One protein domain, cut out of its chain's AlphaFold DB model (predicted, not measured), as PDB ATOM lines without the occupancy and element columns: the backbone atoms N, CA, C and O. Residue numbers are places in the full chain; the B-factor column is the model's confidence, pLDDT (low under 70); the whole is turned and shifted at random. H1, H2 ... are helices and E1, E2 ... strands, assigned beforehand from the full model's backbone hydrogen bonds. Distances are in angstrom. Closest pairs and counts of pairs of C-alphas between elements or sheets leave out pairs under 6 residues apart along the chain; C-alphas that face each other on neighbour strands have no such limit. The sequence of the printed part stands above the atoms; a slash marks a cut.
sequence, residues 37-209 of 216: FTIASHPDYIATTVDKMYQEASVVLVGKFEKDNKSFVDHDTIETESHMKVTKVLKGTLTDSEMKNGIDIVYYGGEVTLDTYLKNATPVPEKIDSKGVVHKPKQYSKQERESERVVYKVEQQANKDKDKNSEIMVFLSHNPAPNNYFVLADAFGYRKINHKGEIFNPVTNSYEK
ATOM      1  N   PHE A  37      91.480  93.649 176.939       86.31
ATOM      2  CA  PHE A  37      92.528  92.671 177.212       86.31
ATOM      3  C   PHE A  37      92.915  91.913 175.935       86.31
ATOM      4  O   PHE A  37      92.295  92.057 174.876       86.31
ATOM      5  N   THR A  38      93.994  91.138 176.025       86.88
ATOM      6  CA  THR A  38      94.487  90.276 174.949       86.88
ATOM      7  C   THR A  38      94.408  88.827 175.393       86.88
ATOM      8  O   THR A  38      94.813  88.497 176.506       86.88
ATOM      9  N   ILE A  39      93.921  87.971 174.505       84.69
ATOM     10  CA  ILE A  39      94.046  86.525 174.627       84.69
ATOM     11  C   ILE A  39      95.285  86.148 173.837       84.69
ATOM     12  O   ILE A  39      95.391  86.459 172.647       84.69
ATOM     13  N   ALA A  40      96.235  85.532 174.521       81.94
ATOM     14  CA  ALA A  40      97.399  84.967 173.880       81.94
ATOM     15  C   ALA A  40      97.174  83.474 173.692       81.94
ATOM     16  O   ALA A  40      96.823  82.778 174.643       81.94
ATOM     17  N   SER A  41      97.389  82.999 172.472       78.88
ATOM     18  CA  SER A  41      97.446  81.574 172.194       78.88
ATOM     19  C   SER A  41      98.840  81.209 171.723       78.88
ATOM     20  O   SER A  41      99.413  81.849 170.830       78.88
ATOM     21  N   HIS A  42      99.387  80.191 172.373       74.19
ATOM     22  CA  HIS A  42     100.575  79.520 171.896       74.19
ATOM     23  C   HIS A  42     100.099  78.446 170.925       74.19
ATOM     24  O   HIS A  42      99.238  77.651 171.291       74.19
ATOM     25  N   PRO A  43     100.614  78.417 169.692       67.62
ATOM     26  CA  PRO A  43     100.282  77.331 168.793       67.62
ATOM     27  C   PRO A  43     100.816  76.026 169.395       67.62
ATOM     28  O   PRO A  43     102.026  75.843 169.506       67.62
ATOM     29  N   ASP A  44      99.925  75.110 169.771       59.06
ATOM     30  CA  ASP A  44     100.295  73.809 170.360       59.06
ATOM     31  C   ASP A  44     100.987  72.876 169.344       59.06
ATOM     32  O   ASP A  44     101.538  71.832 169.691       59.06
ATOM     33  N   TYR A  45     101.017  73.277 168.070       63.34
ATOM     34  CA  TYR A  45     101.573  72.529 166.946       63.34
ATOM     35  C   TYR A  45     102.989  72.968 166.542       63.34
ATOM     36  O   TYR A  45     103.307  72.928 165.351       63.34
ATOM     37  N   ILE A  46     103.857  73.399 167.471       56.41
ATOM     38  CA  ILE A  46     105.268  73.737 167.166       56.41
ATOM     39  C   ILE A  46     106.035  72.454 166.762       56.41
ATOM     40  O   ILE A  46     106.743  71.854 167.565       56.41
ATOM     41  N   ALA A  47     105.796  72.017 165.515       59.16
ATOM     42  CA  ALA A  47     106.549  71.149 164.599       59.16
ATOM     43  C   ALA A  47     105.656  70.594 163.446       59.16
ATOM     44  O   ALA A  47     105.749  69.416 163.097       59.16
ATOM     45  N   THR A  48     104.786  71.394 162.810       72.75
ATOM     46  CA  THR A  48     104.194  71.027 161.503       72.75
ATOM     47  C   THR A  48     105.090  71.537 160.377       72.75
ATOM     48  O   THR A  48     105.036  72.709 159.993       72.75
ATOM     49  N   THR A  49     105.967  70.668 159.871       81.81
ATOM     50  CA  THR A  49     106.813  70.980 158.710       81.81
ATOM     51  C   THR A  49     105.953  71.343 157.501       81.81
ATOM     52  O   THR A  49     104.794  70.933 157.395       81.81
ATOM     53  N   VAL A  50     106.522  72.111 156.572       87.38
ATOM     54  CA  VAL A  50     105.825  72.517 155.348       87.38
ATOM     55  C   VAL A  50     105.350  71.302 154.536       87.38
ATOM     56  O   VAL A  50     104.207  71.292 154.085       87.38
ATOM     57  N   ASP A  51     106.150  70.237 154.458       88.81
ATOM     58  CA  ASP A  51     105.751  68.987 153.796       88.81
ATOM     59  C   ASP A  51     104.566  68.298 154.480       88.81
ATOM     60  O   ASP A  51     103.645  67.830 153.811       88.81
ATOM     61  N   LYS A  52     104.547  68.266 155.819       89.31
ATOM     62  CA  LYS A  52     103.438  67.673 156.574       89.31
ATOM     63  C   LYS A  52     102.149  68.469 156.373       89.31
ATOM     64  O   LYS A  52     101.107  67.882 156.092       89.31
ATOM     65  N   MET A  53     102.225  69.800 156.424       90.19
ATOM     66  CA  MET A  53     101.072  70.652 156.113       90.19
ATOM     67  C   MET A  53     100.601  70.458 154.669       90.19
ATOM     68  O   MET A  53      99.399  70.399 154.429       90.19
ATOM     69  N   TYR A  54     101.517  70.311 153.705       92.88
ATOM     70  CA  TYR A  54     101.151  70.019 152.317       92.88
ATOM     71  C   TYR A  54     100.400  68.689 152.196       92.88
ATOM     72  O   TYR A  54      99.416  68.602 151.460       92.88
ATOM     73  N   GLN A  55     100.823  67.652 152.922       92.06
ATOM     74  CA  GLN A  55     100.154  66.348 152.941       92.06
ATOM     75  C   GLN A  55      98.745  66.427 153.542       92.06
ATOM     76  O   GLN A  55      97.812  65.886 152.946       92.06
ATOM     77  N   GLU A  56      98.579  67.138 154.656       92.31
ATOM     78  CA  GLU A  56      97.310  67.243 155.392       92.31
ATOM     79  C   GLU A  56      96.311  68.226 154.760       92.31
ATOM     80  O   GLU A  56      95.101  68.022 154.858       92.31
ATOM     81  N   ALA A  57      96.788  69.263 154.068       94.12
ATOM     82  CA  ALA A  57      95.933  70.261 153.431       94.12
ATOM     83  C   ALA A  57      95.006  69.647 152.375       94.12
ATOM     84  O   ALA A  57      95.442  68.888 151.506       94.12
ATOM     85  N   SER A  58      93.735  70.038 152.391       95.38
ATOM     86  CA  SER A  58      92.798  69.754 151.299       95.38
ATOM     87  C   SER A  58      93.138  70.601 150.072       95.38
ATOM     88  O   SER A  58      93.076  70.119 148.941       95.38
ATOM     89  N   VAL A  59      93.535  71.856 150.305       95.62
ATOM     90  CA  VAL A  59      93.877  72.831 149.266       95.62
ATOM     91  C   VAL A  59      95.149  73.579 149.665       95.62
ATOM     92  O   VAL A  59      95.313  73.972 150.818       95.62
ATOM     93  N   VAL A  60      96.056  73.785 148.709       95.81
ATOM     94  CA  VAL A  60      97.254  74.619 148.896       95.81
ATOM     95  C   VAL A  60      97.281  75.671 147.805       95.81
ATOM     96  O   VAL A  60      97.267  75.342 146.617       95.81
ATOM     97  N   LEU A  61      97.318  76.933 148.217       94.81
ATOM     98  CA  LEU A  61      97.178  78.086 147.336       94.81
ATOM     99  C   LEU A  61      98.373  79.009 147.449       94.81
ATOM    100  O   LEU A  61      99.025  79.084 148.487       94.81
ATOM    101  N   VAL A  62      98.600  79.760 146.384       93.81
ATOM    102  CA  VAL A  62      99.502  80.902 146.363       93.81
ATOM    103  C   VAL A  62      98.733  82.118 145.875       93.81
ATOM    104  O   VAL A  62      97.868  82.015 144.999       93.81
ATOM    105  N   GLY A  63      99.019  83.268 146.473       92.06
ATOM    106  CA  GLY A  63      98.381  84.519 146.105       92.06
ATOM    107  C   GLY A  63      98.649  85.632 147.102       92.06
ATOM    108  O   GLY A  63      99.672  85.633 147.782       92.06
ATOM    109  N   LYS A  64      97.737  86.600 147.184       90.75
ATOM    110  CA  LYS A  64      97.910  87.805 148.001       90.75
ATOM    111  C   LYS A  64      96.717  88.031 148.907       90.75
ATOM    112  O   LYS A  64      95.569  87.967 148.474       90.75
ATOM    113  N   PHE A  65      97.009  88.337 150.163       88.25
ATOM    114  CA  PHE A  65      96.002  88.818 151.095       88.25
ATOM    115  C   PHE A  65      95.524  90.214 150.679       88.25
ATOM    116  O   PHE A  65      96.345  91.107 150.454       88.25
ATOM    117  N   GLU A  66      94.210  90.420 150.622       87.94
ATOM    118  CA  GLU A  66      93.639  91.725 150.282       87.94
ATOM    119  C   GLU A  66      93.150  92.471 151.526       87.94
ATOM    120  O   GLU A  66      93.538  93.625 151.770       87.94
ATOM    121  N   LYS A  67      92.296  91.820 152.324       87.81
ATOM    122  CA  LYS A  67      91.660  92.423 153.500       87.81
ATOM    123  C   LYS A  67      91.095  91.380 154.457       87.81
ATOM    124  O   LYS A  67      90.791  90.256 154.069       87.81
ATOM    125  N   ASP A  68      90.892  91.809 155.696       89.88
ATOM    126  CA  ASP A  68      90.025  91.116 156.641       89.88
ATOM    127  C   ASP A  68      88.587  91.590 156.424       89.88
ATOM    128  O   ASP A  68      88.347  92.788 156.251       89.88
ATOM    129  N   ASN A  69      87.641  90.652 156.392       91.25
ATOM    130  CA  ASN A  69      86.220  90.936 156.210       91.25
ATOM    131  C   ASN A  69      85.549  91.186 157.562       91.25
ATOM    132  O   ASN A  69      84.909  92.218 157.766       91.25
ATOM    133  N   LYS A  70      85.689  90.229 158.485       93.25
ATOM    134  CA  LYS A  70      85.077  90.258 159.819       93.25
ATOM    135  C   LYS A  70      85.805  89.304 160.761       93.25
ATOM    136  O   LYS A  70      86.274  88.251 160.333       93.25
ATOM    137  N   SER A  71      85.804  89.647 162.043       92.69
ATOM    138  CA  SER A  71      86.161  88.729 163.123       92.69
ATOM    139  C   SER A  71      84.912  88.320 163.897       92.69
ATOM    140  O   SER A  71      83.978  89.113 164.053       92.69
ATOM    141  N   PHE A  72      84.882  87.085 164.377       92.56
ATOM    142  CA  PHE A  72      83.770  86.514 165.131       92.56
ATOM    143  C   PHE A  72      84.290  85.560 166.207       92.56
ATOM    144  O   PHE A  72      85.475  85.242 166.252       92.56
ATOM    145  N   VAL A  73      83.404  85.163 167.116       89.75
ATOM    146  CA  VAL A  73      83.728  84.197 168.168       89.75
ATOM    147  C   VAL A  73      83.157  82.853 167.762       89.75
ATOM    148  O   VAL A  73      81.947  82.761 167.556       89.75
ATOM    149  N   ASP A  74      84.016  81.845 167.683       86.62
ATOM    150  CA  ASP A  74      83.626  80.451 167.499       86.62
ATOM    151  C   ASP A  74      84.352  79.574 168.521       86.62
ATOM    152  O   ASP A  74      85.545  79.756 168.772       86.62
ATOM    153  N   HIS A  75      83.603  78.681 169.174       78.88
ATOM    154  CA  HIS A  75      84.101  77.779 170.223       78.88
ATOM    155  C   HIS A  75      85.120  78.433 171.178       78.88
ATOM    156  O   HIS A  75      86.207  77.911 171.401       78.88
ATOM    157  N   ASP A  76      84.770  79.599 171.737       75.56
ATOM    158  CA  ASP A  76      85.578  80.373 172.692       75.56
ATOM    159  C   ASP A  76      86.841  81.069 172.153       75.56
ATOM    160  O   ASP A  76      87.492  81.818 172.897       75.56
ATOM    161  N   THR A  77      87.140  80.904 170.869       84.25
ATOM    162  CA  THR A  77      88.255  81.548 170.171       84.25
ATOM    163  C   THR A  77      87.762  82.672 169.267       84.25
ATOM    164  O   THR A  77      86.600  82.703 168.864       84.25
ATOM    165  N   ILE A  78      88.629  83.651 168.991       89.25
ATOM    166  CA  ILE A  78      88.327  84.677 167.988       89.25
ATOM    167  C   ILE A  78      88.930  84.215 166.668       89.25
ATOM    168  O   ILE A  78      90.143  84.005 166.567       89.25
ATOM    169  N   GLU A  79      88.076  84.105 165.666       90.38
ATOM    170  CA  GLU A  79      88.431  83.782 164.292       90.38
ATOM    171  C   GLU A  79      88.210  84.999 163.401       90.38
ATOM    172  O   GLU A  79      87.390  85.874 163.697       90.38
ATOM    173  N   THR A  80      88.938  85.061 162.292       90.56
ATOM    174  CA  THR A  80      88.771  86.103 161.281       90.56
ATOM    175  C   THR A  80      88.654  85.497 159.899       90.56
ATOM    176  O   THR A  80      89.477  84.685 159.487       90.56
ATOM    177  N   GLU A  81      87.643  85.956 159.169       92.25
ATOM    178  CA  GLU A  81      87.472  85.708 157.746       92.25
ATOM    179  C   GLU A  81      88.253  86.774 156.962       92.25
ATOM    180  O   GLU A  81      88.064  87.979 157.156       92.25
ATOM    181  N   SER A  82      89.142  86.330 156.082       90.12
ATOM    182  CA  SER A  82      89.996  87.147 155.225       90.12
ATOM    183  C   SER A  82      89.733  86.853 153.764       90.12
ATOM    184  O   SER A  82      89.647  85.690 153.387       90.12
ATOM    185  N   HIS A  83      89.766  87.885 152.928       93.00
ATOM    186  CA  HIS A  83      89.738  87.717 151.485       93.00
ATOM    187  C   HIS A  83      91.150  87.634 150.892       93.00
ATOM    188  O   HIS A  83      92.028  88.458 151.196       93.00
ATOM    189  N   MET A  84      91.360  86.655 150.014       91.69
ATOM    190  CA  MET A  84      92.623  86.403 149.331       91.69
ATOM    191  C   MET A  84      92.421  86.303 147.822       91.69
ATOM    192  O   MET A  84      91.621  85.506 147.329       91.69
ATOM    193  N   LYS A  85      93.251  87.033 147.075       94.19
ATOM    194  CA  LYS A  85      93.383  86.850 145.634       94.19
ATOM    195  C   LYS A  85      94.280  85.658 145.343       94.19
ATOM    196  O   LYS A  85      95.450  85.674 145.719       94.19
ATOM    197  N   VAL A  86      93.765  84.666 144.626       95.12
ATOM    198  CA  VAL A  86      94.519  83.464 144.245       95.12
ATOM    199  C   VAL A  86      95.237  83.688 142.913       95.12
ATOM    200  O   VAL A  86      94.639  84.169 141.951       95.12
ATOM    201  N   THR A  87      96.523  83.343 142.852       93.69
ATOM    202  CA  THR A  87      97.341  83.368 141.624       93.69
ATOM    203  C   THR A  87      97.673  81.963 141.136       93.69
ATOM    204  O   THR A  87      97.787  81.749 139.929       93.69
ATOM    205  N   LYS A  88      97.803  80.990 142.045       94.50
ATOM    206  CA  LYS A  88      98.145  79.604 141.705       94.50
ATOM    207  C   LYS A  88      97.553  78.620 142.713       94.50
ATOM    208  O   LYS A  88      97.548  78.876 143.914       94.50
ATOM    209  N   VAL A  89      97.109  77.469 142.215       95.69
ATOM    210  CA  VAL A  89      96.709  76.306 143.022       95.69
ATOM    211  C   VAL A  89      97.827  75.270 142.936       95.69
ATOM    212  O   VAL A  89      98.247  74.905 141.840       95.69
ATOM    213  N   LEU A  90      98.339  74.827 144.083       95.12
ATOM    214  CA  LEU A  90      99.390  73.803 144.186       95.12
ATOM    215  C   LEU A  90      98.842  72.431 144.585       95.12
ATOM    216  O   LEU A  90      99.489  71.416 144.336       95.12
ATOM    217  N   LYS A  91      97.676  72.401 145.234       95.88
ATOM    218  CA  LYS A  91      96.956  71.186 145.625       95.88
ATOM    219  C   LYS A  91      95.466  71.493 145.739       95.88
ATOM    220  O   LYS A  91      95.109  72.591 146.164       95.88
ATOM    221  N   GLY A  92      94.627  70.511 145.425       95.00
ATOM    222  CA  GLY A  92      93.173  70.643 145.461       95.00
ATOM    223  C   GLY A  92      92.621  71.338 144.218       95.00
ATOM    224  O   GLY A  92      93.319  71.510 143.219       95.00
ATOM    225  N   THR A  93      91.350  71.716 144.275       93.50
ATOM    226  CA  THR A  93      90.637  72.361 143.170       93.50
ATOM    227  C   THR A  93      89.869  73.564 143.682       93.50
ATOM    228  O   THR A  93      89.252  73.482 144.739       93.50
ATOM    229  N   LEU A  94      89.868  74.638 142.900       93.81
ATOM    230  CA  LEU A  94      88.972  75.776 143.065       93.81
ATOM    231  C   LEU A  94      88.071  75.874 141.836       93.81
ATOM    232  O   LEU A  94      88.454  75.462 140.740       93.81
ATOM    233  N   THR A  95      86.884  76.435 142.010       94.00
ATOM    234  CA  THR A  95      86.006  76.803 140.900       94.00
ATOM    235  C   THR A  95      86.589  77.971 140.100       94.00
ATOM    236  O   THR A  95      87.375  78.774 140.608       94.00
ATOM    237  N   ASP A  96      86.140  78.137 138.855       94.44
ATOM    238  CA  ASP A  96      86.529  79.285 138.022       94.44
ATOM    239  C   ASP A  96      86.181  80.629 138.681       94.44
ATOM    240  O   ASP A  96      86.913  81.612 138.543       94.44
ATOM    241  N   SER A  97      85.068  80.673 139.424       95.25
ATOM    242  CA  SER A  97      84.654  81.859 140.177       95.25
ATOM    243  C   SER A  97      85.643  82.181 141.295       95.25
ATOM    244  O   SER A  97      86.049  83.331 141.419       95.25
ATOM    245  N   GLU A  98      86.072  81.183 142.067       95.50
ATOM    246  CA  GLU A  98      87.058  81.345 143.146       95.50
ATOM    247  C   GLU A  98      88.434  81.748 142.598       95.50
ATOM    248  O   GLU A  98      89.076  82.654 143.128       95.50
ATOM    249  N   MET A  99      88.860  81.172 141.470       95.12
ATOM    250  CA  MET A  99      90.085  81.600 140.784       95.12
ATOM    251  C   MET A  99      90.000  83.053 140.301       95.12
ATOM    252  O   MET A  99      90.951  83.827 140.430       95.12
ATOM    253  N   LYS A 100      88.851  83.459 139.746       95.56
ATOM    254  CA  LYS A 100      88.658  84.809 139.207       95.56
ATOM    255  C   LYS A 100      88.461  85.857 140.294       95.56
ATOM    256  O   LYS A 100      89.011  86.950 140.169       95.56
ATOM    257  N   ASN A 101      87.685  85.561 141.324       96.00
ATOM    258  CA  ASN A 101      87.245  86.540 142.316       96.00
ATOM    259  C   ASN A 101      88.073  86.497 143.599       96.00
ATOM    260  O   ASN A 101      88.035  87.471 144.333       96.00
ATOM    261  N   GLY A 102      88.856  85.441 143.823       94.56
ATOM    262  CA  GLY A 102      89.474  85.175 145.115       94.56
ATOM    263  C   GLY A 102      88.567  84.328 146.004       94.56
ATOM    264  O   GLY A 102      87.438  83.992 145.636       94.56
ATOM    265  N   ILE A 103      89.084  83.980 147.176       95.06
ATOM    266  CA  ILE A 103      88.377  83.171 148.169       95.06
ATOM    267  C   ILE A 103      88.419  83.835 149.538       95.06
ATOM    268  O   ILE A 103      89.354  84.577 149.850       95.06
ATOM    269  N   ASP A 104      87.428  83.512 150.360       94.31
ATOM    270  CA  ASP A 104      87.460  83.819 151.781       94.31
ATOM    271  C   ASP A 104      88.057  82.630 152.547       94.31
ATOM    272  O   ASP A 104      87.668  81.476 152.346       94.31
ATOM    273  N   ILE A 105      89.026  82.918 153.412       92.81
ATOM    274  CA  ILE A 105      89.695  81.951 154.287       92.81
ATOM    275  C   ILE A 105      89.521  82.371 155.741       92.81
ATOM    276  O   ILE A 105      89.504  83.561 156.051       92.81
ATOM    277  N   VAL A 106      89.433  81.400 156.641       91.94
ATOM    278  CA  VAL A 106      89.285  81.623 158.081       91.94
ATOM    279  C   VAL A 106      90.570  81.228 158.803       91.94
ATOM    280  O   VAL A 106      91.208  80.236 158.453       91.94
ATOM    281  N   TYR A 107      90.969  82.017 159.798       88.94
ATOM    282  CA  TYR A 107      92.114  81.735 160.663       88.94
ATOM    283  C   TYR A 107      91.853  82.216 162.092       88.94
ATOM    284  O   TYR A 107      91.079  83.151 162.310       88.94
ATOM    285  N   TYR A 108      92.555  81.634 163.066       87.56
ATOM    286  CA  TYR A 108      92.530  82.125 164.445       87.56
ATOM    287  C   TYR A 108      93.281  83.448 164.589       87.56
ATOM    288  O   TYR A 108      94.472  83.560 164.275       87.56
ATOM    289  N   GLY A 109      92.601  84.458 165.118       87.75
ATOM    290  CA  GLY A 109      93.136  85.806 165.242       87.75
ATOM    291  C   GLY A 109      92.087  86.877 165.020       87.75
ATOM    292  O   GLY A 109      90.956  86.604 164.630       87.75
ATOM    293  N   GLY A 110      92.505  88.119 165.250       88.69
ATOM    294  CA  GLY A 110      91.693  89.310 165.034       88.69
ATOM    295  C   GLY A 110      91.151  89.895 166.328       88.69
ATOM    296  O   GLY A 110      91.707  89.700 167.413       88.69
ATOM    297  N   GLU A 111      90.082  90.671 166.200       91.19
ATOM    298  CA  GLU A 111      89.516  91.421 167.311       91.19
ATOM    299  C   GLU A 111      88.002  91.542 167.205       91.19
ATOM    300  O   GLU A 111      87.446  91.769 166.135       91.19
ATOM    301  N   VAL A 112      87.329  91.433 168.345       92.31
ATOM    302  CA  VAL A 112      85.887  91.674 168.462       92.31
ATOM    303  C   VAL A 112      85.622  92.637 169.610       92.31
ATOM    304  O   VAL A 112      86.474  92.844 170.475       92.31
ATOM    305  N   THR A 113      84.427  93.222 169.650       91.81
ATOM    306  CA  THR A 113      84.020  94.010 170.821       91.81
ATOM    307  C   THR A 113      83.986  93.132 172.071       91.81
ATOM    308  O   THR A 113      83.722  91.926 172.002       91.81
ATOM    309  N   LEU A 114      84.227  93.738 173.231       89.81
ATOM    310  CA  LEU A 114      84.132  93.053 174.514       89.81
ATOM    311  C   LEU A 114      82.726  92.472 174.736       89.81
ATOM    312  O   LEU A 114      82.595  91.359 175.241       89.81
ATOM    313  N   ASP A 115      81.679  93.167 174.296       89.69
ATOM    314  CA  ASP A 115      80.304  92.663 174.332       89.69
ATOM    315  C   ASP A 115      80.114  91.405 173.467       89.69
ATOM    316  O   ASP A 115      79.576  90.407 173.950       89.69
ATOM    317  N   THR A 116      80.607  91.411 172.220       90.06
ATOM    318  CA  THR A 116      80.589  90.236 171.329       90.06
ATOM    319  C   THR A 116      81.312  89.055 171.963       90.06
ATOM    320  O   THR A 116      80.798  87.937 171.934       90.06
ATOM    321  N   TYR A 117      82.483  89.295 172.555       88.00
ATOM    322  CA  TYR A 117      83.269  88.242 173.189       88.00
ATOM    323  C   TYR A 117      82.544  87.618 174.386       88.00
ATOM    324  O   TYR A 117      82.435  86.400 174.501       88.00
ATOM    325  N   LEU A 118      81.987  88.456 175.260       84.44
ATOM    326  CA  LEU A 118      81.331  88.020 176.491       84.44
ATOM    327  C   LEU A 118      79.960  87.360 176.267       84.44
ATOM    328  O   LEU A 118      79.533  86.575 177.112       84.44
ATOM    329  N   LYS A 119      79.259  87.681 175.172       83.44
ATOM    330  CA  LYS A 119      77.943  87.103 174.839       83.44
ATOM    331  C   LYS A 119      78.018  85.718 174.199       83.44
ATOM    332  O   LYS A 119      77.103  84.929 174.401       83.44
ATOM    333  N   ASN A 120      79.080  85.426 173.449       77.62
ATOM    334  CA  ASN A 120      79.222  84.175 172.693       77.62
ATOM    335  C   ASN A 120      79.926  83.051 173.482       77.62
ATOM    336  O   ASN A 120      80.356  82.061 172.904       77.62
ATOM    337  N   ALA A 121      80.026  83.189 174.806       59.66
ATOM    338  CA  ALA A 121      80.716  82.263 175.699       59.66
ATOM    339  C   ALA A 121      79.722  81.464 176.561       59.66
ATOM    340  O   ALA A 121      79.440  81.825 177.709       59.66
ATOM    341  N   THR A 122      79.180  80.369 176.029       53.91
ATOM    342  CA  THR A 122      78.283  79.469 176.780       53.91
ATOM    343  C   THR A 122      78.918  78.090 176.966       53.91
ATOM    344  O   THR A 122      79.280  77.499 175.954       53.91
ATOM    345  N   PRO A 123      78.964  77.506 178.185       50.62
ATOM    346  CA  PRO A 123      78.841  78.092 179.521       50.62
ATOM    347  C   PRO A 123      80.234  78.309 180.141       50.62
ATOM    348  O   PRO A 123      80.889  77.353 180.535       50.62
ATOM    349  N   VAL A 124      80.649  79.577 180.225       52.53
ATOM    350  CA  VAL A 124      81.879  80.123 180.839       52.53
ATOM    351  C   VAL A 124      82.656  79.141 181.747       52.53
ATOM    352  O   VAL A 124      82.455  79.160 182.965       52.53
ATOM    353  N   PRO A 125      83.649  78.384 181.239       50.78
ATOM    354  CA  PRO A 125      84.894  78.375 181.970       50.78
ATOM    355  C   PRO A 125      85.422  79.810 181.903       50.78
ATOM    356  O   PRO A 125      85.338  80.502 180.885       50.78
ATOM    357  N   GLU A 126      85.831  80.292 183.060       58.34
ATOM    358  CA  GLU A 126      86.458  81.582 183.290       58.34
ATOM    359  C   GLU A 126      87.291  82.049 182.081       58.34
ATOM    360  O   GLU A 126      88.201  81.348 181.644       58.34
ATOM    361  N   LYS A 127      86.948  83.204 181.485       65.50
ATOM    362  CA  LYS A 127      87.702  83.734 180.341       65.50
ATOM    363  C   LYS A 127      88.991  84.334 180.845       65.50
ATOM    364  O   LYS A 127      88.952  85.343 181.540       65.50
ATOM    365  N   ILE A 128      90.092  83.688 180.511       70.62
ATOM    366  CA  ILE A 128      91.409  84.029 181.014       70.62
ATOM    367  C   ILE A 128      92.133  84.868 179.960       70.62
ATOM    368  O   ILE A 128      92.265  84.445 178.811       70.62
ATOM    369  N   ASP A 129      92.560  86.075 180.327       76.56
ATOM    370  CA  ASP A 129      93.481  86.845 179.488       76.56
ATOM    371  C   ASP A 129      94.898  86.252 179.520       76.56
ATOM    372  O   ASP A 129      95.203  85.318 180.264       76.56
ATOM    373  N   SER A 130      95.814  86.830 178.744       79.06
ATOM    374  CA  SER A 130      97.217  86.398 178.725       79.06
ATOM    375  C   SER A 130      97.954  86.517 180.070       79.06
ATOM    376  O   SER A 130      99.086  86.053 180.182       79.06
ATOM    377  N   LYS A 131      97.353  87.138 181.092       80.69
ATOM    378  CA  LYS A 131      97.906  87.283 182.446       80.69
ATOM    379  C   LYS A 131      97.254  86.344 183.463       80.69
ATOM    380  O   LYS A 131      97.578  86.442 184.646       80.69
ATOM    381  N   GLY A 132      96.349  85.457 183.049       76.38
ATOM    382  CA  GLY A 132      95.641  84.587 183.986       76.38
ATOM    383  C   GLY A 132      94.402  85.230 184.620       76.38
ATOM    384  O   GLY A 132      93.827  84.650 185.540       76.38
ATOM    385  N   VAL A 133      93.991  86.432 184.192       80.00
ATOM    386  CA  VAL A 133      92.876  87.164 184.810       80.00
ATOM    387  C   VAL A 133      91.550  86.673 184.258       80.00
ATOM    388  O   VAL A 133      91.332  86.643 183.052       80.00
ATOM    389  N   VAL A 134      90.638  86.339 185.168       82.06
ATOM    390  CA  VAL A 134      89.282  85.910 184.831       82.06
ATOM    391  C   VAL A 134      88.373  87.109 184.558       82.06
ATOM    392  O   VAL A 134      88.118  87.929 185.447       82.06
ATOM    393  N   HIS A 135      87.803  87.141 183.356       78.25
ATOM    394  CA  HIS A 135      86.880  88.164 182.880       78.25
ATOM    395  C   HIS A 135      85.425  87.663 182.848       78.25
ATOM    396  O   HIS A 135      85.112  86.603 182.303       78.25
ATOM    397  N   LYS A 136      84.510  88.439 183.437       77.62
ATOM    398  CA  LYS A 136      83.075  88.158 183.600       77.62
ATOM    399  C   LYS A 136      82.251  89.373 183.152       77.62
ATOM    400  O   LYS A 136      82.624  90.504 183.461       77.62
ATOM    401  N   PRO A 137      81.060  89.187 182.546       76.56
ATOM    402  CA  PRO A 137      80.267  90.306 182.027       76.56
ATOM    403  C   PRO A 137      79.898  91.389 183.045       76.56
ATOM    404  O   PRO A 137      79.748  92.550 182.673       76.56
ATOM    405  N   LYS A 138      79.751  91.015 184.323       79.88
ATOM    406  CA  LYS A 138      79.400  91.925 185.424       79.88
ATOM    407  C   LYS A 138      80.549  92.841 185.870       79.88
ATOM    408  O   LYS A 138      80.280  93.785 186.600       79.88
ATOM    409  N   GLN A 139      81.794  92.570 185.467       83.56
ATOM    410  CA  GLN A 139      82.947  93.427 185.788       83.56
ATOM    411  C   GLN A 139      82.987  94.707 184.945       83.56
ATOM    412  O   GLN A 139      83.701  95.635 185.302       83.56
ATOM    413  N   TYR A 140      82.219  94.753 183.855       85.25
ATOM    414  CA  TYR A 140      82.235  95.839 182.885       85.25
ATOM    415  C   TYR A 140      80.871  96.513 182.799       85.25
ATOM    416  O   TYR A 140      79.828  95.849 182.729       85.25
ATOM    417  N   SER A 141      80.877  97.840 182.747       88.88
ATOM    418  CA  SER A 141      79.705  98.630 182.388       88.88
ATOM    419  C   SER A 141      79.282  98.357 180.942       88.88
ATOM    420  O   SER A 141      80.067  97.906 180.106       88.88
ATOM    421  N   LYS A 142      78.021  98.661 180.614       88.19
ATOM    422  CA  LYS A 142      77.513  98.535 179.238       88.19
ATOM    423  C   LYS A 142      78.363  99.343 178.245       88.19
ATOM    424  O   LYS A 142      78.702  98.829 177.186       88.19
ATOM    425  N   GLN A 143      78.741 100.565 178.623       88.81
ATOM    426  CA  GLN A 143      79.560 101.442 177.793       88.81
ATOM    427  C   GLN A 143      80.947 100.842 177.522       88.81
ATOM    428  O   GLN A 143      81.408 100.885 176.385       88.81
ATOM    429  N   GLU A 144      81.601 100.253 178.526       89.06
ATOM    430  CA  GLU A 144      82.901  99.588 178.337       89.06
ATOM    431  C   GLU A 144      82.776  98.387 177.401       89.06
ATOM    432  O   GLU A 144      83.565  98.246 176.473       89.06
ATOM    433  N   ARG A 145      81.737  97.558 177.569       89.00
ATOM    434  CA  ARG A 145      81.530  96.396 176.692       89.00
ATOM    435  C   ARG A 145      81.336  96.778 175.221       89.00
ATOM    436  O   ARG A 145      81.795  96.054 174.344       89.00
ATOM    437  N   GLU A 146      80.671  97.899 174.957       89.19
ATOM    438  CA  GLU A 146      80.366  98.369 173.599       89.19
ATOM    439  C   GLU A 146      81.509  99.180 172.956       89.19
ATOM    440  O   GLU A 146      81.553  99.292 171.732       89.19
ATOM    441  N   SER A 147      82.428  99.744 173.750       88.19
ATOM    442  CA  SER A 147      83.498 100.639 173.263       88.19
ATOM    443  C   SER A 147      84.916 100.072 173.363       88.19
ATOM    444  O   SER A 147      85.845 100.648 172.789       88.19
ATOM    445  N   GLU A 148      85.096  98.951 174.063       92.94
ATOM    446  CA  GLU A 148      86.374  98.251 174.159       92.94
ATOM    447  C   GLU A 148      86.394  96.968 173.316       92.94
ATOM    448  O   GLU A 148      85.361  96.353 173.034       92.94
ATOM    449  N   ARG A 149      87.600  96.541 172.926       91.88
ATOM    450  CA  ARG A 149      87.831  95.321 172.138       91.88
ATOM    451  C   ARG A 149      88.634  94.269 172.892       91.88
ATOM    452  O   ARG A 149      89.518  94.601 173.684       91.88
ATOM    453  N   VAL A 150      88.371  93.010 172.576       89.81
ATOM    454  CA  VAL A 150      89.200  91.858 172.940       89.81
ATOM    455  C   VAL A 150      89.986  91.448 171.705       89.81
ATOM    456  O   VAL A 150      89.413  91.283 170.629       89.81
ATOM    457  N   VAL A 151      91.301  91.309 171.856       89.62
ATOM    458  CA  VAL A 151      92.203  90.950 170.754       89.62
ATOM    459  C   VAL A 151      92.727  89.541 170.982       89.62
ATOM    460  O   VAL A 151      93.258  89.257 172.054       89.62
ATOM    461  N   TYR A 152      92.629  88.677 169.976       87.50
ATOM    462  CA  TYR A 152      93.253  87.357 169.991       87.50
ATOM    463  C   TYR A 152      94.547  87.389 169.190       87.50
ATOM    464  O   TYR A 152      94.557  87.715 167.998       87.50
ATOM    465  N   LYS A 153      95.657  87.069 169.854       82.25
ATOM    466  CA  LYS A 153      96.991  87.059 169.255       82.25
ATOM    467  C   LYS A 153      97.604  85.677 169.379       82.25
ATOM    468  O   LYS A 153      97.789  85.170 170.480       82.25
ATOM    469  N   VAL A 154      97.993  85.119 168.240       78.06
ATOM    470  CA  VAL A 154      98.844  83.929 168.195       78.06
ATOM    471  C   VAL A 154     100.292  84.395 168.369       78.06
ATOM    472  O   VAL A 154     100.779  85.216 167.587       78.06
ATOM    473  N   GLU A 155     100.974  83.939 169.420       64.06
ATOM    474  CA  GLU A 155     102.255  84.526 169.855       64.06
ATOM    475  C   GLU A 155     103.405  84.338 168.847       64.06
ATOM    476  O   GLU A 155     104.335  85.146 168.803       64.06
ATOM    477  N   GLN A 156     103.287  83.357 167.949       62.91
ATOM    478  CA  GLN A 156     104.240  83.070 166.872       62.91
ATOM    479  C   GLN A 156     103.614  83.257 165.485       62.91
ATOM    480  O   GLN A 156     103.670  82.376 164.629       62.91
ATOM    481  N   GLN A 157     103.005  84.419 165.238       58.84
ATOM    482  CA  GLN A 157     102.589  84.784 163.884       58.84
ATOM    483  C   GLN A 157     103.795  84.846 162.940       58.84
ATOM    484  O   GLN A 157     104.513  85.844 162.905       58.84
ATOM    485  N   ALA A 158     103.971  83.793 162.133       50.84
ATOM    486  CA  ALA A 158     104.965  83.713 161.062       50.84
ATOM    487  C   ALA A 158     104.914  84.933 160.129       50.84
ATOM    488  O   ALA A 158     105.916  85.327 159.544       50.84
ATOM    489  N   ASN A 159     103.736  85.558 160.027       53.81
ATOM    490  CA  ASN A 159     103.472  86.690 159.154       53.81
ATOM    491  C   ASN A 159     102.709  87.791 159.906       53.81
ATOM    492  O   ASN A 159     101.595  88.137 159.524       53.81
ATOM    493  N   LYS A 160     103.311  88.349 160.973       47.12
ATOM    494  CA  LYS A 160     102.790  89.546 161.679       47.12
ATOM    495  C   LYS A 160     102.420  90.692 160.730       47.12
ATOM    496  O   LYS A 160     101.502  91.452 161.014       47.12
ATOM    497  N   ASP A 161     103.079  90.740 159.577       52.62
ATOM    498  CA  ASP A 161     102.739  91.629 158.481       52.62
ATOM    499  C   ASP A 161     102.128  90.795 157.358       52.62
ATOM    500  O   ASP A 161     102.847  90.172 156.565       52.62
ATOM    501  N   LYS A 162     100.794  90.798 157.281       58.09
ATOM    502  CA  LYS A 162     100.061  90.567 156.033       58.09
ATOM    503  C   LYS A 162     100.408  91.707 155.071       58.09
ATOM    504  O   LYS A 162      99.606  92.607 154.828       58.09
ATOM    505  N   ASP A 163     101.655  91.744 154.617       60.97
ATOM    506  CA  ASP A 163     102.103  92.730 153.651       60.97
ATOM    507  C   ASP A 163     101.325  92.469 152.366       60.97
ATOM    508  O   ASP A 163     101.533  91.459 151.696       60.97
ATOM    509  N   LYS A 164     100.400  93.377 152.050       60.47
ATOM    510  CA  LYS A 164      99.517  93.313 150.877       60.47
ATOM    511  C   LYS A 164     100.291  93.164 149.562       60.47
ATOM    512  O   LYS A 164      99.711  92.810 148.537       60.47
ATOM    513  N   ASN A 165     101.597  93.434 149.578       67.31
ATOM    514  CA  ASN A 165     102.466  93.328 148.413       67.31
ATOM    515  C   ASN A 165     103.179  91.977 148.296       67.31
ATOM    516  O   ASN A 165     103.639  91.639 147.203       67.31
ATOM    517  N   SER A 166     103.248  91.207 149.380       76.38
ATOM    518  CA  SER A 166     103.963  89.937 149.432       76.38
ATOM    519  C   SER A 166     103.069  88.786 148.978       76.38
ATOM    520  O   SER A 166     101.919  88.660 149.401       76.38
ATOM    521  N   GLU A 167     103.603  87.935 148.104       87.00
ATOM    522  CA  GLU A 167     102.947  86.680 147.754       87.00
ATOM    523  C   GLU A 167     103.110  85.679 148.906       87.00
ATOM    524  O   GLU A 167     104.172  85.573 149.531       87.00
ATOM    525  N   ILE A 168     102.028  84.978 149.221       89.44
ATOM    526  CA  ILE A 168     101.955  84.028 150.325       89.44
ATOM    527  C   ILE A 168     101.453  82.682 149.824       89.44
ATOM    528  O   ILE A 168     100.574  82.613 148.966       89.44
ATOM    529  N   MET A 169     101.997  81.619 150.404       92.31
ATOM    530  CA  MET A 169     101.442  80.278 150.334       92.31
ATOM    531  C   MET A 169     100.530  80.038 151.533       92.31
ATOM    532  O   MET A 169     100.885  80.404 152.658       92.31
ATOM    533  N   VAL A 170      99.377  79.417 151.290       92.69
ATOM    534  CA  VAL A 170      98.390  79.104 152.324       92.69
ATOM    535  C   VAL A 170      97.985  77.634 152.258       92.69
ATOM    536  O   VAL A 170      97.610  77.137 151.194       92.69
ATOM    537  N   PHE A 171      98.058  76.957 153.403       93.75
ATOM    538  CA  PHE A 171      97.652  75.565 153.595       93.75
ATOM    539  C   PHE A 171      96.268  75.526 154.237       93.75
ATOM    540  O   PHE A 171      96.081  76.053 155.335       93.75
ATOM    541  N   LEU A 172      95.298  74.924 153.550       94.12
ATOM    542  CA  LEU A 172      93.888  75.002 153.920       94.12
ATOM    543  C   LEU A 172      93.286  73.612 154.132       94.12
ATOM    544  O   LEU A 172      93.420  72.728 153.279       94.12
ATOM    545  N   SER A 173      92.551  73.444 155.228       94.00
ATOM    546  CA  SER A 173      91.483  72.447 155.308       94.00
ATOM    547  C   SER A 173      90.229  73.006 154.653       94.00
ATOM    548  O   SER A 173      89.884  74.170 154.866       94.00
ATOM    549  N   HIS A 174      89.531  72.175 153.888       93.38
ATOM    550  CA  HIS A 174      88.271  72.542 153.247       93.38
ATOM    551  C   HIS A 174      87.134  71.715 153.838       93.38
ATOM    552  O   HIS A 174      87.172  70.487 153.776       93.38
ATOM    553  N   ASN A 175      86.118  72.376 154.397       88.38
ATOM    554  CA  ASN A 175      84.856  71.713 154.704       88.38
ATOM    555  C   ASN A 175      83.868  71.981 153.558       88.38
ATOM    556  O   ASN A 175      83.404  73.115 153.422       88.38
ATOM    557  N   PRO A 176      83.478  70.968 152.766       82.19
ATOM    558  CA  PRO A 176      82.584  71.153 151.622       82.19
ATOM    559  C   PRO A 176      81.157  71.575 152.010       82.19
ATOM    560  O   PRO A 176      80.418  72.065 151.160       82.19
ATOM    561  N   ALA A 177      80.760  71.441 153.280       80.50
ATOM    562  CA  ALA A 177      79.474  71.910 153.797       80.50
ATOM    563  C   ALA A 177      79.684  72.515 155.199       80.50
ATOM    564  O   ALA A 177      79.732  71.768 156.178       80.50
ATOM    565  N   PRO A 178      79.853  73.848 155.330       80.62
ATOM    566  CA  PRO A 178      79.224  74.908 154.524       80.62
ATOM    567  C   PRO A 178      80.082  75.536 153.399       80.62
ATOM    568  O   PRO A 178      79.854  76.688 153.050       80.62
ATOM    569  N   ASN A 179      81.037  74.807 152.813       84.19
ATOM    570  CA  ASN A 179      82.022  75.328 151.851       84.19
ATOM    571  C   ASN A 179      82.893  76.433 152.464       84.19
ATOM    572  O   ASN A 179      82.837  77.591 152.053       84.19
ATOM    573  N   ASN A 180      83.681  76.067 153.476       88.94
ATOM    574  CA  ASN A 180      84.618  76.974 154.129       88.94
ATOM    575  C   ASN A 180      86.064  76.483 153.988       88.94
ATOM    576  O   ASN A 180      86.339  75.284 153.905       88.94
ATOM    577  N   TYR A 181      86.990  77.434 153.963       94.19
ATOM    578  CA  TYR A 181      88.419  77.167 153.952       94.19
ATOM    579  C   TYR A 181      89.012  77.685 155.250       94.19
ATOM    580  O   TYR A 181      88.885  78.868 155.558       94.19
ATOM    581  N   PHE A 182      89.662  76.809 156.002       92.69
ATOM    582  CA  PHE A 182      90.292  77.154 157.268       92.69
ATOM    583  C   PHE A 182      91.796  76.923 157.180       92.69
ATOM    584  O   PHE A 182      92.244  75.917 156.626       92.69
ATOM    585  N   VAL A 183      92.579  77.859 157.700       90.94
ATOM    586  CA  VAL A 183      94.040  77.788 157.662       90.94
ATOM    587  C   VAL A 183      94.552  76.752 158.651       90.94
ATOM    588  O   VAL A 183      94.301  76.839 159.849       90.94
ATOM    589  N   LEU A 184      95.304  75.778 158.142       88.56
ATOM    590  CA  LEU A 184      95.928  74.753 158.972       88.56
ATOM    591  C   LEU A 184      97.015  75.341 159.871       88.56
ATOM    592  O   LEU A 184      97.752  76.224 159.452       88.56
ATOM    593  N   ALA A 185      97.177  74.788 161.074       82.19
ATOM    594  CA  ALA A 185      98.254  75.152 161.999       82.19
ATOM    595  C   ALA A 185      98.365  76.674 162.257       82.19
ATOM    596  O   ALA A 185      99.456  77.216 162.437       82.19
ATOM    597  N   ASP A 186      97.232  77.372 162.276       77.31
ATOM    598  CA  ASP A 186      97.097  78.775 162.661       77.31
ATOM    599  C   ASP A 186      98.038  79.704 161.863       77.31
ATOM    600  O   ASP A 186      98.062  79.736 160.632       77.31
ATOM    601  N   ALA A 187      98.872  80.458 162.580       66.25
ATOM    602  CA  ALA A 187      99.944  81.280 162.050       66.25
ATOM    603  C   ALA A 187     100.912  80.539 161.114       66.25
ATOM    604  O   ALA A 187     101.579  81.189 160.304       66.25
ATOM    605  N   PHE A 188     101.030  79.213 161.234       77.19
ATOM    606  CA  PHE A 188     101.933  78.409 160.424       77.19
ATOM    607  C   PHE A 188     101.342  77.995 159.072       77.19
ATOM    608  O   PHE A 188     102.102  77.735 158.142       77.19
ATOM    609  N   GLY A 189     100.025  78.001 158.897       82.19
ATOM    610  CA  GLY A 189      99.432  77.723 157.587       82.19
ATOM    611  C   GLY A 189      99.669  78.828 156.570       82.19
ATOM    612  O   GLY A 189      99.407  78.628 155.391       82.19
ATOM    613  N   TYR A 190     100.205  79.973 156.998       86.00
ATOM    614  CA  TYR A 190     100.657  81.047 156.129       86.00
ATOM    615  C   TYR A 190     102.178  81.040 155.996       86.00
ATOM    616  O   TYR A 190     102.920  81.007 156.988       86.00
ATOM    617  N   ARG A 191     102.672  81.176 154.768       87.19
ATOM    618  CA  ARG A 191     104.105  81.288 154.499       87.19
ATOM    619  C   ARG A 191     104.396  82.363 153.463       87.19
ATOM    620  O   ARG A 191     103.896  82.291 152.345       87.19
ATOM    621  N   LYS A 192     105.240  83.338 153.806       88.44
ATOM    622  CA  LYS A 192     105.788  84.286 152.825       88.44
ATOM    623  C   LYS A 192     106.634  83.549 151.797       88.44
ATOM    624  O   LYS A 192     107.414  82.672 152.162       88.44
ATOM    625  N   ILE A 193     106.525  83.970 150.545       88.31
ATOM    626  CA  ILE A 193     107.386  83.520 149.455       88.31
ATOM    627  C   ILE A 193     108.337  84.671 149.117       88.31
ATOM    628  O   ILE A 193     107.901  85.814 148.961       88.31
ATOM    629  N   ASN A 194     109.644  84.415 149.062       88.19
ATOM    630  CA  ASN A 194     110.608  85.434 148.639       88.19
ATOM    631  C   ASN A 194     110.732  85.502 147.106       88.19
ATOM    632  O   ASN A 194     110.186  84.689 146.368       88.19
ATOM    633  N   HIS A 195     111.518  86.458 146.609       86.88
ATOM    634  CA  HIS A 195     111.770  86.640 145.173       86.88
ATOM    635  C   HIS A 195     112.479  85.453 144.489       86.88
ATOM    636  O   HIS A 195     112.530  85.411 143.264       86.88
ATOM    637  N   LYS A 196     113.046  84.513 145.257       88.75
ATOM    638  CA  LYS A 196     113.663  83.276 144.756       88.75
ATOM    639  C   LYS A 196     112.689  82.095 144.762       88.75
ATOM    640  O   LYS A 196     113.106  80.988 144.447       88.75
ATOM    641  N   GLY A 197     111.433  82.315 145.156       87.38
ATOM    642  CA  GLY A 197     110.422  81.273 145.319       87.38
ATOM    643  C   GLY A 197     110.667  80.344 146.511       87.38
ATOM    644  O   GLY A 197     110.136  79.242 146.551       87.38
ATOM    645  N   GLU A 198     111.467  80.768 147.485       91.06
ATOM    646  CA  GLU A 198     111.657  80.034 148.736       91.06
ATOM    647  C   GLU A 198     110.586  80.459 149.748       91.06
ATOM    648  O   GLU A 198     110.108  81.598 149.739       91.06
ATOM    649  N   ILE A 199     110.234  79.549 150.649       89.50
ATOM    650  CA  ILE A 199     109.136  79.683 151.602       89.50
ATOM    651  C   ILE A 199     109.697  80.005 152.989       89.50
ATOM    652  O   ILE A 199     110.652  79.378 153.436       89.50
ATOM    653  N   PHE A 200     109.126  80.987 153.685       87.25
ATOM    654  CA  PHE A 200     109.588  81.378 155.018       87.25
ATOM    655  C   PHE A 200     109.190  80.357 156.089       87.25
ATOM    656  O   PHE A 200     108.004  80.187 156.369       87.25
ATOM    657  N   ASN A 201     110.171  79.748 156.746       84.94
ATOM    658  CA  ASN A 201     109.995  78.899 157.910       84.94
ATOM    659  C   ASN A 201     110.141  79.735 159.200       84.94
ATOM    660  O   ASN A 201     111.244  80.174 159.536       84.94
ATOM    661  N   PRO A 202     109.051  79.958 159.953       78.25
ATOM    662  CA  PRO A 202     109.084  80.764 161.174       78.25
ATOM    663  C   PRO A 202     109.798  80.093 162.353       78.25
ATOM    664  O   PRO A 202     110.190  80.795 163.281       78.25
ATOM    665  N   VAL A 203     109.972  78.766 162.341       78.56
ATOM    666  CA  VAL A 203     110.659  78.037 163.421       78.56
ATOM    667  C   VAL A 203     112.163  78.271 163.336       78.56
ATOM    668  O   VAL A 203     112.811  78.557 164.339       78.56
ATOM    669  N   THR A 204     112.720  78.178 162.130       82.69
ATOM    670  CA  THR A 204     114.150  78.408 161.875       82.69
ATOM    671  C   THR A 204     114.467  79.866 161.550       82.69
ATOM    672  O   THR A 204     115.639  80.233 161.476       82.69
ATOM    673  N   ASN A 205     113.438  80.699 161.352       82.31
ATOM    674  CA  ASN A 205     113.544  82.084 160.895       82.31
ATOM    675  C   ASN A 205     114.364  82.211 159.593       82.31
ATOM    676  O   ASN A 205     115.219  83.086 159.451       82.31
ATOM    677  N   SER A 206     114.123  81.305 158.645       86.81
ATOM    678  CA  SER A 206     114.863  81.218 157.382       86.81
ATOM    679  C   SER A 206     113.947  80.878 156.214       86.81
ATOM    680  O   SER A 206     112.850  80.364 156.403       86.81
ATOM    681  N   TYR A 207     114.401  81.142 154.993       90.06
ATOM    682  CA  TYR A 207     113.717  80.695 153.783       90.06
ATOM    683  C   TYR A 207     114.220  79.309 153.363       90.06
ATOM    684  O   TYR A 207     115.422  79.050 153.421       90.06
ATOM    685  N   GLU A 208     113.309  78.430 152.953       90.25
ATOM    686  CA  GLU A 208     113.597  77.059 152.525       90.25
ATOM    687  C   GLU A 208     112.968  76.747 151.161       90.25
ATOM    688  O   GLU A 208     111.944  77.317 150.775       90.25
ATOM    689  N   LYS A 209     113.604  75.851 150.405       91.19
ATOM    690  CA  LYS A 209     113.049  75.325 149.153       91.19
ATOM    691  C   LYS A 209     112.147  74.142 149.455       91.19
ATOM    692  O   LYS A 209     112.454  73.358 150.347       91.19
TER     693      LYS A 209
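Overview. This is residues 37 to 209 of the 216 residues of an uncharacterized protein of Neobacillus massiliamazoniensis (UniProt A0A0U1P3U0). Strands E2, E3, E4, E8 and E7 curl into a small barrel, nearly closed where E4 and E8 come close, with E9 also paired to E7 and the helices H1 and H2 on opposite faces of this strongly twisted sheet. Toward one end of the longest axis lies a small sheet, E1, E6 and E5, with the short helices H3 and H4 and a looping link; at the other end lies the hairpin E10 and E11. The printed part has 173 residues with four named helices and eleven named strands, in the order E1 H1 E2 E3 H2 E4 E5 H3 H4 E6 E7 E8 E9 E10 E11; the class is mixed, helices and strands. The six-stranded sheet is branched with antiparallel neighbours, the sheet in the order E1, E6, E5 is mixed, and E10 and E11 are antiparallel. The whole is compact, with a radius of gyration of the C-alphas of 17.3 A and spans of 52 by 37 by 27 A.

Arrangement. E1, residues 37 to 41, is the parallel neighbour of E6, residues 148 to 154, with N 39 and O 151 2.8 A apart. H1, residues 50 to 56, is on the branched sheet at a height over the sheet of 8.7 A; it lies over E7, residues 168 to 175, and only just over E2, residues 59 to 74, with 3 C-alphas over E2, and it runs along the strands, at 13 degrees to E7 on the local plane. E2 forms a hairpin with E3, residues 77 to 91, with N 69 and O 81 2.8 A apart; E2 bends by 125 degrees at residue 62 and E3 by 113 degrees at residue 88. E7 lies on the other side of E2, antiparallel, with N 170 and O 61 2.8 A apart. H2, residues 96 to 101, lies only just over E3, with 3 C-alphas, and runs across the strands at 65 degrees on the local plane. E4, residues 103 to 108, is antiparallel to E3, with N 82 and O 105 2.8 A apart, and runs on into E5, residues 110 to 113, at 76 degrees. E5 is antiparallel to E6, with N 150 and O 112 2.8 A apart. H3, residues 114 to 119, stands up from the sheet E1 E6 E5, and touches H4, residues 142 to 147, at a steep tilt of 57 degrees, opposite ways; their closest C-alphas are those of Asp 115 and Arg 145, 4.6 A apart. E7 forms a hairpin with E8, residues 180 to 183, with N 173 and O 182 2.9 A apart. The closest C-alphas of E4 and E8 are those of Val 106 and Phe 182, 4.7 A apart. E9, residues 190 to 192, is antiparallel to E7, with N 169 and O 191 2.8 A apart. E10, residues 199 to 201, forms a hairpin with E11, residues 206 to 208, with N 201 and O 206 2.8 A apart. In H1, H2, H3 and H4 every O i to N i+4 pair is within hydrogen-bond range.

Along the chain. E1 begins at C-alpha 37, (92.528, 92.671, 177.212). E2 spans 22.3 A from first to last C-alpha, E3 28.0 A, E4 16.8 A, E6 19.9 A and E7 21.5 A. E3 ends at C-alpha 91, (96.956, 71.186, 145.625), and E11 at C-alpha 208, (113.597, 77.059, 152.525).

Size, cuts and confidence. The C-alphas farthest apart are those of Lys 138 and Lys 196, 53.9 A. The printed part has no cut. The links H3 to H4 and E6 to E7 are long; in the first, residues 127 to 128 pair antiparallel with residues 134 to 135. The mean pLDDT of the printed part is 83.9, and it is under 70 at residues 43 to 47, 121 to 127, 155 to 165 and 187.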